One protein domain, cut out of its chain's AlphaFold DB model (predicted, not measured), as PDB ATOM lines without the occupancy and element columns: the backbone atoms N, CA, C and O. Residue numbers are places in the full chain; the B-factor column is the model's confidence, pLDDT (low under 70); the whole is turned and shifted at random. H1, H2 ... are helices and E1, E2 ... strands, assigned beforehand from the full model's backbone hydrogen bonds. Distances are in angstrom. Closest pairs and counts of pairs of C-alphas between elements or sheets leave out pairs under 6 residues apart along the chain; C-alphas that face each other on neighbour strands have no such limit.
ATOM      1  N   GLN A  60     -21.516  29.605  42.031       44.66
ATOM      2  CA  GLN A  60     -22.496  29.675  40.935       44.66
ATOM      3  C   GLN A  60     -23.943  29.906  41.385       44.66
ATOM      4  O   GLN A  60     -24.872  29.886  40.572       44.66
ATOM      5  N   ILE A  61     -24.160  30.193  42.671       49.16
ATOM      6  CA  ILE A  61     -25.347  30.956  43.052       49.16
ATOM      7  C   ILE A  61     -25.011  32.396  42.676       49.16
ATOM      8  O   ILE A  61     -24.432  33.125  43.479       49.16
ATOM      9  N   THR A  62     -25.295  32.757  41.421       59.75
ATOM     10  CA  THR A  62     -25.149  34.124  40.913       59.75
ATOM     11  C   THR A  62     -25.713  35.100  41.942       59.75
ATOM     12  O   THR A  62     -26.704  34.789  42.617       59.75
ATOM     13  N   CYS A  63     -25.067  36.257  42.109       66.81
ATOM     14  CA  CYS A  63     -25.511  37.272  43.070       66.81
ATOM     15  C   CYS A  63     -27.018  37.535  42.929       66.81
ATOM     16  O   CYS A  63     -27.717  37.631  43.933       66.81
ATOM     17  N   GLU A  64     -27.524  37.496  41.698       67.06
ATOM     18  CA  GLU A  64     -28.938  37.554  41.339       67.06
ATOM     19  C   GLU A  64     -29.831  36.540  42.077       67.06
ATOM     20  O   GLU A  64     -30.841  36.929  42.658       67.06
ATOM     21  N   LYS A  65     -29.464  35.251  42.142       76.50
ATOM     22  CA  LYS A  65     -30.266  34.229  42.843       76.50
ATOM     23  C   LYS A  65     -30.340  34.490  44.345       76.50
ATOM     24  O   LYS A  65     -31.414  34.358  44.933       76.50
ATOM     25  N   ARG A  66     -29.219  34.882  44.962       78.06
ATOM     26  CA  ARG A  66     -29.169  35.204  46.400       78.06
ATOM     27  C   ARG A  66     -29.932  36.471  46.731       78.06
ATOM     28  O   ARG A  66     -30.680  36.502  47.703       78.06
ATOM     29  N   LEU A  67     -29.756  37.502  45.917       72.81
ATOM     30  CA  LEU A  67     -30.511  38.734  46.037       72.81
ATOM     31  C   LEU A  67     -32.005  38.415  45.903       72.81
ATOM     32  O   LEU A  67     -32.777  38.730  46.805       72.81
ATOM     33  N   LEU A  68     -32.436  37.706  44.860       77.38
ATOM     34  CA  LEU A  68     -33.849  37.371  44.643       77.38
ATOM     35  C   LEU A  68     -34.470  36.597  45.820       77.38
ATOM     36  O   LEU A  68     -35.626  36.829  46.186       77.38
ATOM     37  N   GLU A  69     -33.708  35.703  46.446       82.31
ATOM     38  CA  GLU A  69     -34.116  34.989  47.657       82.31
ATOM     39  C   GLU A  69     -34.293  35.928  48.863       82.31
ATOM     40  O   GLU A  69     -35.282  35.810  49.598       82.31
ATOM     41  N   ILE A  70     -33.398  36.905  49.031       81.12
ATOM     42  CA  ILE A  70     -33.509  37.951  50.056       81.12
ATOM     43  C   ILE A  70     -34.738  38.827  49.792       81.12
ATOM     44  O   ILE A  70     -35.534  39.015  50.707       81.12
ATOM     45  N   ALA A  71     -34.973  39.283  48.557       74.50
ATOM     46  CA  ALA A  71     -36.161  40.075  48.212       74.50
ATOM     47  C   ALA A  71     -37.464  39.320  48.509       74.50
ATOM     48  O   ALA A  71     -38.385  39.867  49.125       74.50
ATOM     49  N   ARG A  72     -37.537  38.033  48.140       80.19
ATOM     50  CA  ARG A  72     -38.679  37.165  48.482       80.19
ATOM     51  C   ARG A  72     -38.830  36.979  49.989       80.19
ATOM     52  O   ARG A  72     -39.954  36.903  50.483       80.19
ATOM     53  N   SER A  73     -37.723  36.894  50.720       79.69
ATOM     54  CA  SER A  73     -37.737  36.792  52.180       79.69
ATOM     55  C   SER A  73     -38.221  38.088  52.826       79.69
ATOM     56  O   SER A  73     -39.084  38.030  53.694       79.69
ATOM     57  N   CYS A  74     -37.773  39.252  52.350       72.75
ATOM     58  CA  CYS A  74     -38.246  40.565  52.793       72.75
ATOM     59  C   CYS A  74     -39.741  40.759  52.516       72.75
ATOM     60  O   CYS A  74     -40.458  41.236  53.393       72.75
ATOM     61  N   ARG A  75     -40.229  40.321  51.346       73.69
ATOM     62  CA  ARG A  75     -41.662  40.356  51.008       73.69
ATOM     63  C   ARG A  75     -42.500  39.485  51.951       73.69
ATOM     64  O   ARG A  75     -43.604  39.871  52.308       73.69
ATOM     65  N   ARG A  76     -41.980  38.324  52.370       77.12
ATOM     66  CA  ARG A  76     -42.668  37.419  53.309       77.12
ATOM     67  C   ARG A  76     -42.601  37.871  54.766       77.12
ATOM     68  O   ARG A  76     -43.473  37.497  55.536       77.12
ATOM     69  N   ARG A  77     -41.590  38.652  55.155       71.12
ATOM     70  CA  ARG A  77     -41.362  39.064  56.552       71.12
ATOM     71  C   ARG A  77     -42.220  40.244  57.022       71.12
ATOM     72  O   ARG A  77     -41.883  40.828  58.041       71.12
ATOM     73  N   GLU A  78     -43.281  40.595  56.290       66.62
ATOM     74  CA  GLU A  78     -44.149  41.744  56.594       66.62
ATOM     75  C   GLU A  78     -43.342  43.013  56.875       66.62
ATOM     76  O   GLU A  78     -43.478  43.668  57.909       66.62
ATOM     77  N   PHE A  79     -42.453  43.368  55.947       65.31
ATOM     78  CA  PHE A  79     -41.811  44.673  55.996       65.31
ATOM     79  C   PHE A  79     -42.864  45.743  55.671       65.31
ATOM     80  O   PHE A  79     -42.987  46.206  54.544       65.31
ATOM     81  N   ASN A  80     -43.665  46.090  56.682       67.56
ATOM     82  CA  ASN A  80     -44.815  46.994  56.588       67.56
ATOM     83  C   ASN A  80     -44.394  48.454  56.343       67.56
ATOM     84  O   ASN A  80     -45.211  49.331  56.083       67.56
ATOM     85  N   ASP A  81     -43.089  48.714  56.381       78.25
ATOM     86  CA  ASP A  81     -42.515  49.955  55.904       78.25
ATOM     87  C   ASP A  81     -42.314  49.882  54.391       78.25
ATOM     88  O   ASP A  81     -41.225  49.555  53.906       78.25
ATOM     89  N   GLN A  82     -43.345  50.294  53.651       78.94
ATOM     90  CA  GLN A  82     -43.292  50.513  52.200       78.94
ATOM     91  C   GLN A  82     -42.019  51.270  51.786       78.94
ATOM     92  O   GLN A  82     -41.377  50.967  50.782       78.94
ATOM     93  N   ARG A  83     -41.599  52.229  52.620       78.44
ATOM     94  CA  ARG A  83     -40.377  53.011  52.428       78.44
ATOM     95  C   ARG A  83     -39.109  52.163  52.453       78.44
ATOM     96  O   ARG A  83     -38.201  52.422  51.670       78.44
ATOM     97  N   LYS A  84     -39.007  51.198  53.364       79.62
ATOM     98  CA  LYS A  84     -37.813  50.361  53.451       79.62
ATOM     99  C   LYS A  84     -37.787  49.320  52.330       79.62
ATOM    100  O   LYS A  84     -36.712  49.034  51.820       79.62
ATOM    101  N   PHE A  85     -38.948  48.816  51.903       80.50
ATOM    102  CA  PHE A  85     -39.034  47.949  50.725       80.50
ATOM    103  C   PHE A  85     -38.584  48.679  49.452       80.50
ATOM    104  O   PHE A  85     -37.756  48.152  48.719       80.50
ATOM    105  N   ALA A  86     -38.993  49.939  49.274       82.69
ATOM    106  CA  ALA A  86     -38.537  50.772  48.160       82.69
ATOM    107  C   ALA A  86     -37.013  51.021  48.156       82.69
ATOM    108  O   ALA A  86     -36.421  51.198  47.098       82.69
ATOM    109  N   ILE A  87     -36.362  51.056  49.326       83.50
ATOM    110  CA  ILE A  87     -34.892  51.137  49.414       83.50
ATOM    111  C   ILE A  87     -34.263  49.813  48.974       83.50
ATOM    112  O   ILE A  87     -33.261  49.813  48.267       83.50
ATOM    113  N   ILE A  88     -34.847  48.686  49.382       83.69
ATOM    114  CA  ILE A  88     -34.365  47.362  48.989       83.69
ATOM    115  C   ILE A  88     -34.485  47.196  47.471       83.69
ATOM    116  O   ILE A  88     -33.500  46.839  46.845       83.69
ATOM    117  N   GLU A  89     -35.627  47.511  46.858       83.75
ATOM    118  CA  GLU A  89     -35.794  47.428  45.397       83.75
ATOM    119  C   GLU A  89     -34.767  48.279  44.638       83.75
ATOM    120  O   GLU A  89     -34.172  47.818  43.668       83.75
ATOM    121  N   GLU A  90     -34.481  49.484  45.125       86.38
ATOM    122  CA  GLU A  90     -33.472  50.361  44.528       86.38
ATOM    123  C   GLU A  90     -32.059  49.764  44.589       86.38
ATOM    124  O   GLU A  90     -31.336  49.792  43.594       86.38
ATOM    125  N   ILE A  91     -31.677  49.154  45.718       85.75
ATOM    126  CA  ILE A  91     -30.381  48.464  45.850       85.75
ATOM    127  C   ILE A  91     -30.255  47.339  44.815       85.75
ATOM    128  O   ILE A  91     -29.178  47.122  44.258       85.75
ATOM    129  N   PHE A  92     -31.348  46.625  44.546       84.88
ATOM    130  CA  PHE A  92     -31.359  45.534  43.577       84.88
ATOM    131  C   PHE A  92     -31.181  46.031  42.146       84.88
ATOM    132  O   PHE A  92     -30.361  45.480  41.413       84.88
ATOM    133  N   GLU A  93     -31.906  47.080  41.768       88.06
ATOM    134  CA  GLU A  93     -31.798  47.687  40.438       88.06
ATOM    135  C   GLU A  93     -30.398  48.255  40.180       88.06
ATOM    136  O   GLU A  93     -29.827  48.050  39.105       88.06
ATOM    137  N   VAL A  94     -29.797  48.902  41.187       88.19
ATOM    138  CA  VAL A  94     -28.408  49.377  41.097       88.19
ATOM    139  C   VAL A  94     -27.465  48.205  40.869       88.19
ATOM    140  O   VAL A  94     -26.662  48.246  39.939       88.19
ATOM    141  N   ARG A  95     -27.586  47.131  41.660       87.75
ATOM    142  CA  ARG A  95     -26.666  45.995  41.541       87.75
ATOM    143  C   ARG A  95     -26.794  45.274  40.203       87.75
ATOM    144  O   ARG A  95     -25.786  44.856  39.644       87.75
ATOM    145  N   LYS A  96     -28.015  45.169  39.684       86.50
ATOM    146  CA  LYS A  96     -28.276  44.623  38.354       86.50
ATOM    147  C   LYS A  96     -27.627  45.474  37.259       86.50
ATOM    148  O   LYS A  96     -26.940  44.936  36.402       86.50
ATOM    149  N   THR A  97     -27.785  46.796  37.334       86.81
ATOM    150  CA  THR A  97     -27.181  47.723  36.363       86.81
ATOM    151  C   THR A  97     -25.649  47.685  36.421       86.81
ATOM    152  O   THR A  97     -24.991  47.764  35.388       86.81
ATOM    153  N   GLU A  98     -25.065  47.561  37.617       85.44
ATOM    154  CA  GLU A  98     -23.616  47.395  37.788       85.44
ATOM    155  C   GLU A  98     -23.109  46.098  37.144       85.44
ATOM    156  O   GLU A  98     -22.090  46.121  36.461       85.44
ATOM    157  N   GLU A  99     -23.825  44.985  37.313       87.06
ATOM    158  CA  GLU A  99     -23.472  43.704  36.691       87.06
ATOM    159  C   GLU A  99     -23.584  43.767  35.160       87.06
ATOM    160  O   GLU A  99     -22.669  43.341  34.459       87.06
ATOM    161  N   GLU A 100     -24.648  44.372  34.625       91.88
ATOM    162  CA  GLU A 100     -24.800  44.621  33.182       91.88
ATOM    163  C   GLU A 100     -23.666  45.507  32.632       91.88
ATOM    164  O   GLU A 100     -23.165  45.275  31.532       91.88
ATOM    165  N   TYR A 101     -23.203  46.483  33.417       89.12
ATOM    166  CA  TYR A 101     -22.053  47.315  33.064       89.12
ATOM    167  C   TYR A 101     -20.720  46.546  33.092       89.12
ATOM    168  O   TYR A 101     -19.845  46.805  32.262       89.12
ATOM    169  N   GLU A 102     -20.544  45.603  34.024       88.38
ATOM    170  CA  GLU A 102     -19.370  44.718  34.092       88.38
ATOM    171  C   GLU A 102     -19.328  43.713  32.927       88.38
ATOM    172  O   GLU A 102     -18.240  43.338  32.494       88.38
ATOM    173  N   ARG A 103     -20.493  43.310  32.398       92.75
ATOM    174  CA  ARG A 103     -20.612  42.444  31.211       92.75
ATOM    175  C   ARG A 103     -20.491  43.180  29.875       92.75
ATOM    176  O   ARG A 103     -20.585  42.531  28.840       92.75
ATOM    177  N   ASP A 104     -20.299  44.499  29.895       93.62
ATOM    178  CA  ASP A 104     -20.319  45.355  28.702       93.62
ATOM    179  C   ASP A 104     -21.670  45.346  27.948       93.62
ATOM    180  O   ASP A 104     -21.729  45.730  26.783       93.62
ATOM    181  N   ASP A 105     -22.776  44.966  28.605       93.81
ATOM    182  CA  ASP A 105     -24.120  45.059  28.003       93.81
ATOM    183  C   ASP A 105     -24.642  46.501  27.979       93.81
ATOM    184  O   ASP A 105     -25.567  46.842  27.236       93.81
ATOM    185  N   ILE A 106     -24.085  47.341  28.850       92.44
ATOM    186  CA  ILE A 106     -24.447  48.741  29.015       92.44
ATOM    187  C   ILE A 106     -23.178  49.595  29.032       92.44
ATOM    188  O   ILE A 106     -22.236  49.329  29.777       92.44
ATOM    189  N   ASP A 107     -23.202  50.687  28.269       91.69
ATOM    190  CA  ASP A 107     -22.101  51.642  28.177       91.69
ATOM    191  C   ASP A 107     -22.055  52.653  29.331       91.69
ATOM    192  O   ASP A 107     -23.055  52.992  29.970       91.69
ATOM    193  N   ALA A 108     -20.880  53.265  29.518       89.75
ATOM    194  CA  ALA A 108     -20.649  54.335  30.500       89.75
ATOM    195  C   ALA A 108     -21.404  55.648  30.195       89.75
ATOM    196  O   ALA A 108     -21.275  56.631  30.930       89.75
ATOM    197  N   SER A 109     -22.141  55.694  29.083       90.19
ATOM    198  CA  SER A 109     -23.043  56.786  28.716       90.19
ATOM    199  C   SER A 109     -24.388  56.700  29.445       90.19
ATOM    200  O   SER A 109     -25.077  57.719  29.554       90.19
ATOM    201  N   ARG A 110     -24.761  55.525  29.983       86.50
ATOM    202  CA  ARG A 110     -25.999  55.368  30.753       86.50
ATOM    203  C   ARG A 110     -25.933  56.211  32.023       86.50
ATOM    204  O   ARG A 110     -25.102  55.998  32.901       86.50
ATOM    205  N   CYS A 111     -26.845  57.168  32.114       76.12
ATOM    206  CA  CYS A 111     -26.981  58.042  33.268       76.12
ATOM    207  C   CYS A 111     -28.051  57.484  34.216       76.12
ATOM    208  O   CYS A 111     -29.162  57.168  33.787       76.12
ATOM    209  N   VAL A 112     -27.720  57.375  35.505       79.50
ATOM    210  CA  VAL A 112     -28.672  57.029  36.569       79.50
ATOM    211  C   VAL A 112     -28.979  58.300  37.350       79.50
ATOM    212  O   VAL A 112     -28.079  58.935  37.905       79.50
ATOM    213  N   TYR A 113     -30.252  58.684  37.372       79.12
ATOM    214  CA  TYR A 113     -30.714  59.861  38.098       79.12
ATOM    215  C   TYR A 113     -31.065  59.473  39.531       79.12
ATOM    216  O   TYR A 113     -31.953  58.652  39.760       79.12
ATOM    217  N   VAL A 114     -30.390  60.088  40.500       78.94
ATOM    218  CA  VAL A 114     -30.721  59.918  41.916       78.94
ATOM    219  C   VAL A 114     -31.707  61.010  42.308       78.94
ATOM    220  O   VAL A 114     -31.396  62.200  42.249       78.94
ATOM    221  N   VAL A 115     -32.912  60.600  42.699       81.69
ATOM    222  CA  VAL A 115     -33.963  61.508  43.166       81.69
ATOM    223  C   VAL A 115     -33.924  61.557  44.688       81.69
ATOM    224  O   VAL A 115     -34.175  60.550  45.352       81.69
ATOM    225  N   ASP A 116     -33.634  62.730  45.258       79.81
ATOM    226  CA  ASP A 116     -33.697  62.905  46.709       79.81
ATOM    227  C   ASP A 116     -35.151  62.815  47.190       79.81
ATOM    228  O   ASP A 116     -35.989  63.678  46.923       79.81
ATOM    229  N   ARG A 117     -35.458  61.748  47.929       71.38
ATOM    230  CA  ARG A 117     -36.791  61.505  48.494       71.38
ATOM    231  C   ARG A 117     -37.060  62.330  49.758       71.38
ATOM    232  O   ARG A 117     -38.198  62.354  50.226       71.38
ATOM    233  N   LYS A 118     -36.044  62.963  50.364       66.50
ATOM    234  CA  LYS A 118     -36.191  63.672  51.651       66.50
ATOM    235  C   LYS A 118     -36.808  65.067  51.527       66.50
ATOM    236  O   LYS A 118     -37.319  65.566  52.524       66.50
TER     237      LYS A 118
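Overview. This is residues 60 to 118 of the 249 residues of an uncharacterized protein of Aspergillus ellipticus CBS 707.79 (UniProt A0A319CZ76). A helical hairpin, H1 and H2 side by side, makes a flat shape; after H2 the printed part folds back in a thin extended tail that holds the short strand E1, on the side of H2 away from H1. The 59 printed residues hold, in order, H1, H2 and E1, and the class is mostly helix. The whole is loose, with a radius of gyration of the C-alphas of 13.6 A, and spans 37 by 37 by 9 A.

Arrangement. H1, residues 63 to 76, and H2, residues 82 to 102, touch; their closest C-alphas, Leu 67 and Phe 92, are 7.3 A apart. This hairpin runs opposite ways at a shallow tilt of 10 degrees. E1, residues 112 to 114, is apart from both helices and pairs with no named strand. Every O i to N i+4 pair in H1 and H2 is within hydrogen-bond range.

Along the chain. H1 begins at C-alpha 63 (-25.511, 37.272, 43.070) and is 20.0 A long. H2 is 30.6 A long. E1, 6.4 A long, ends at C-alpha 114 (-30.721, 59.918, 41.916).

Size, cuts and confidence. The C-alphas farthest apart, Gln 60 and Lys 118, are 38.2 A apart. The printed part has no cut; its H1 to H2 link is tight, its H2 to E1 link short. Residues 60 to 64, 78 to 80 and 118 have pLDDT under 70.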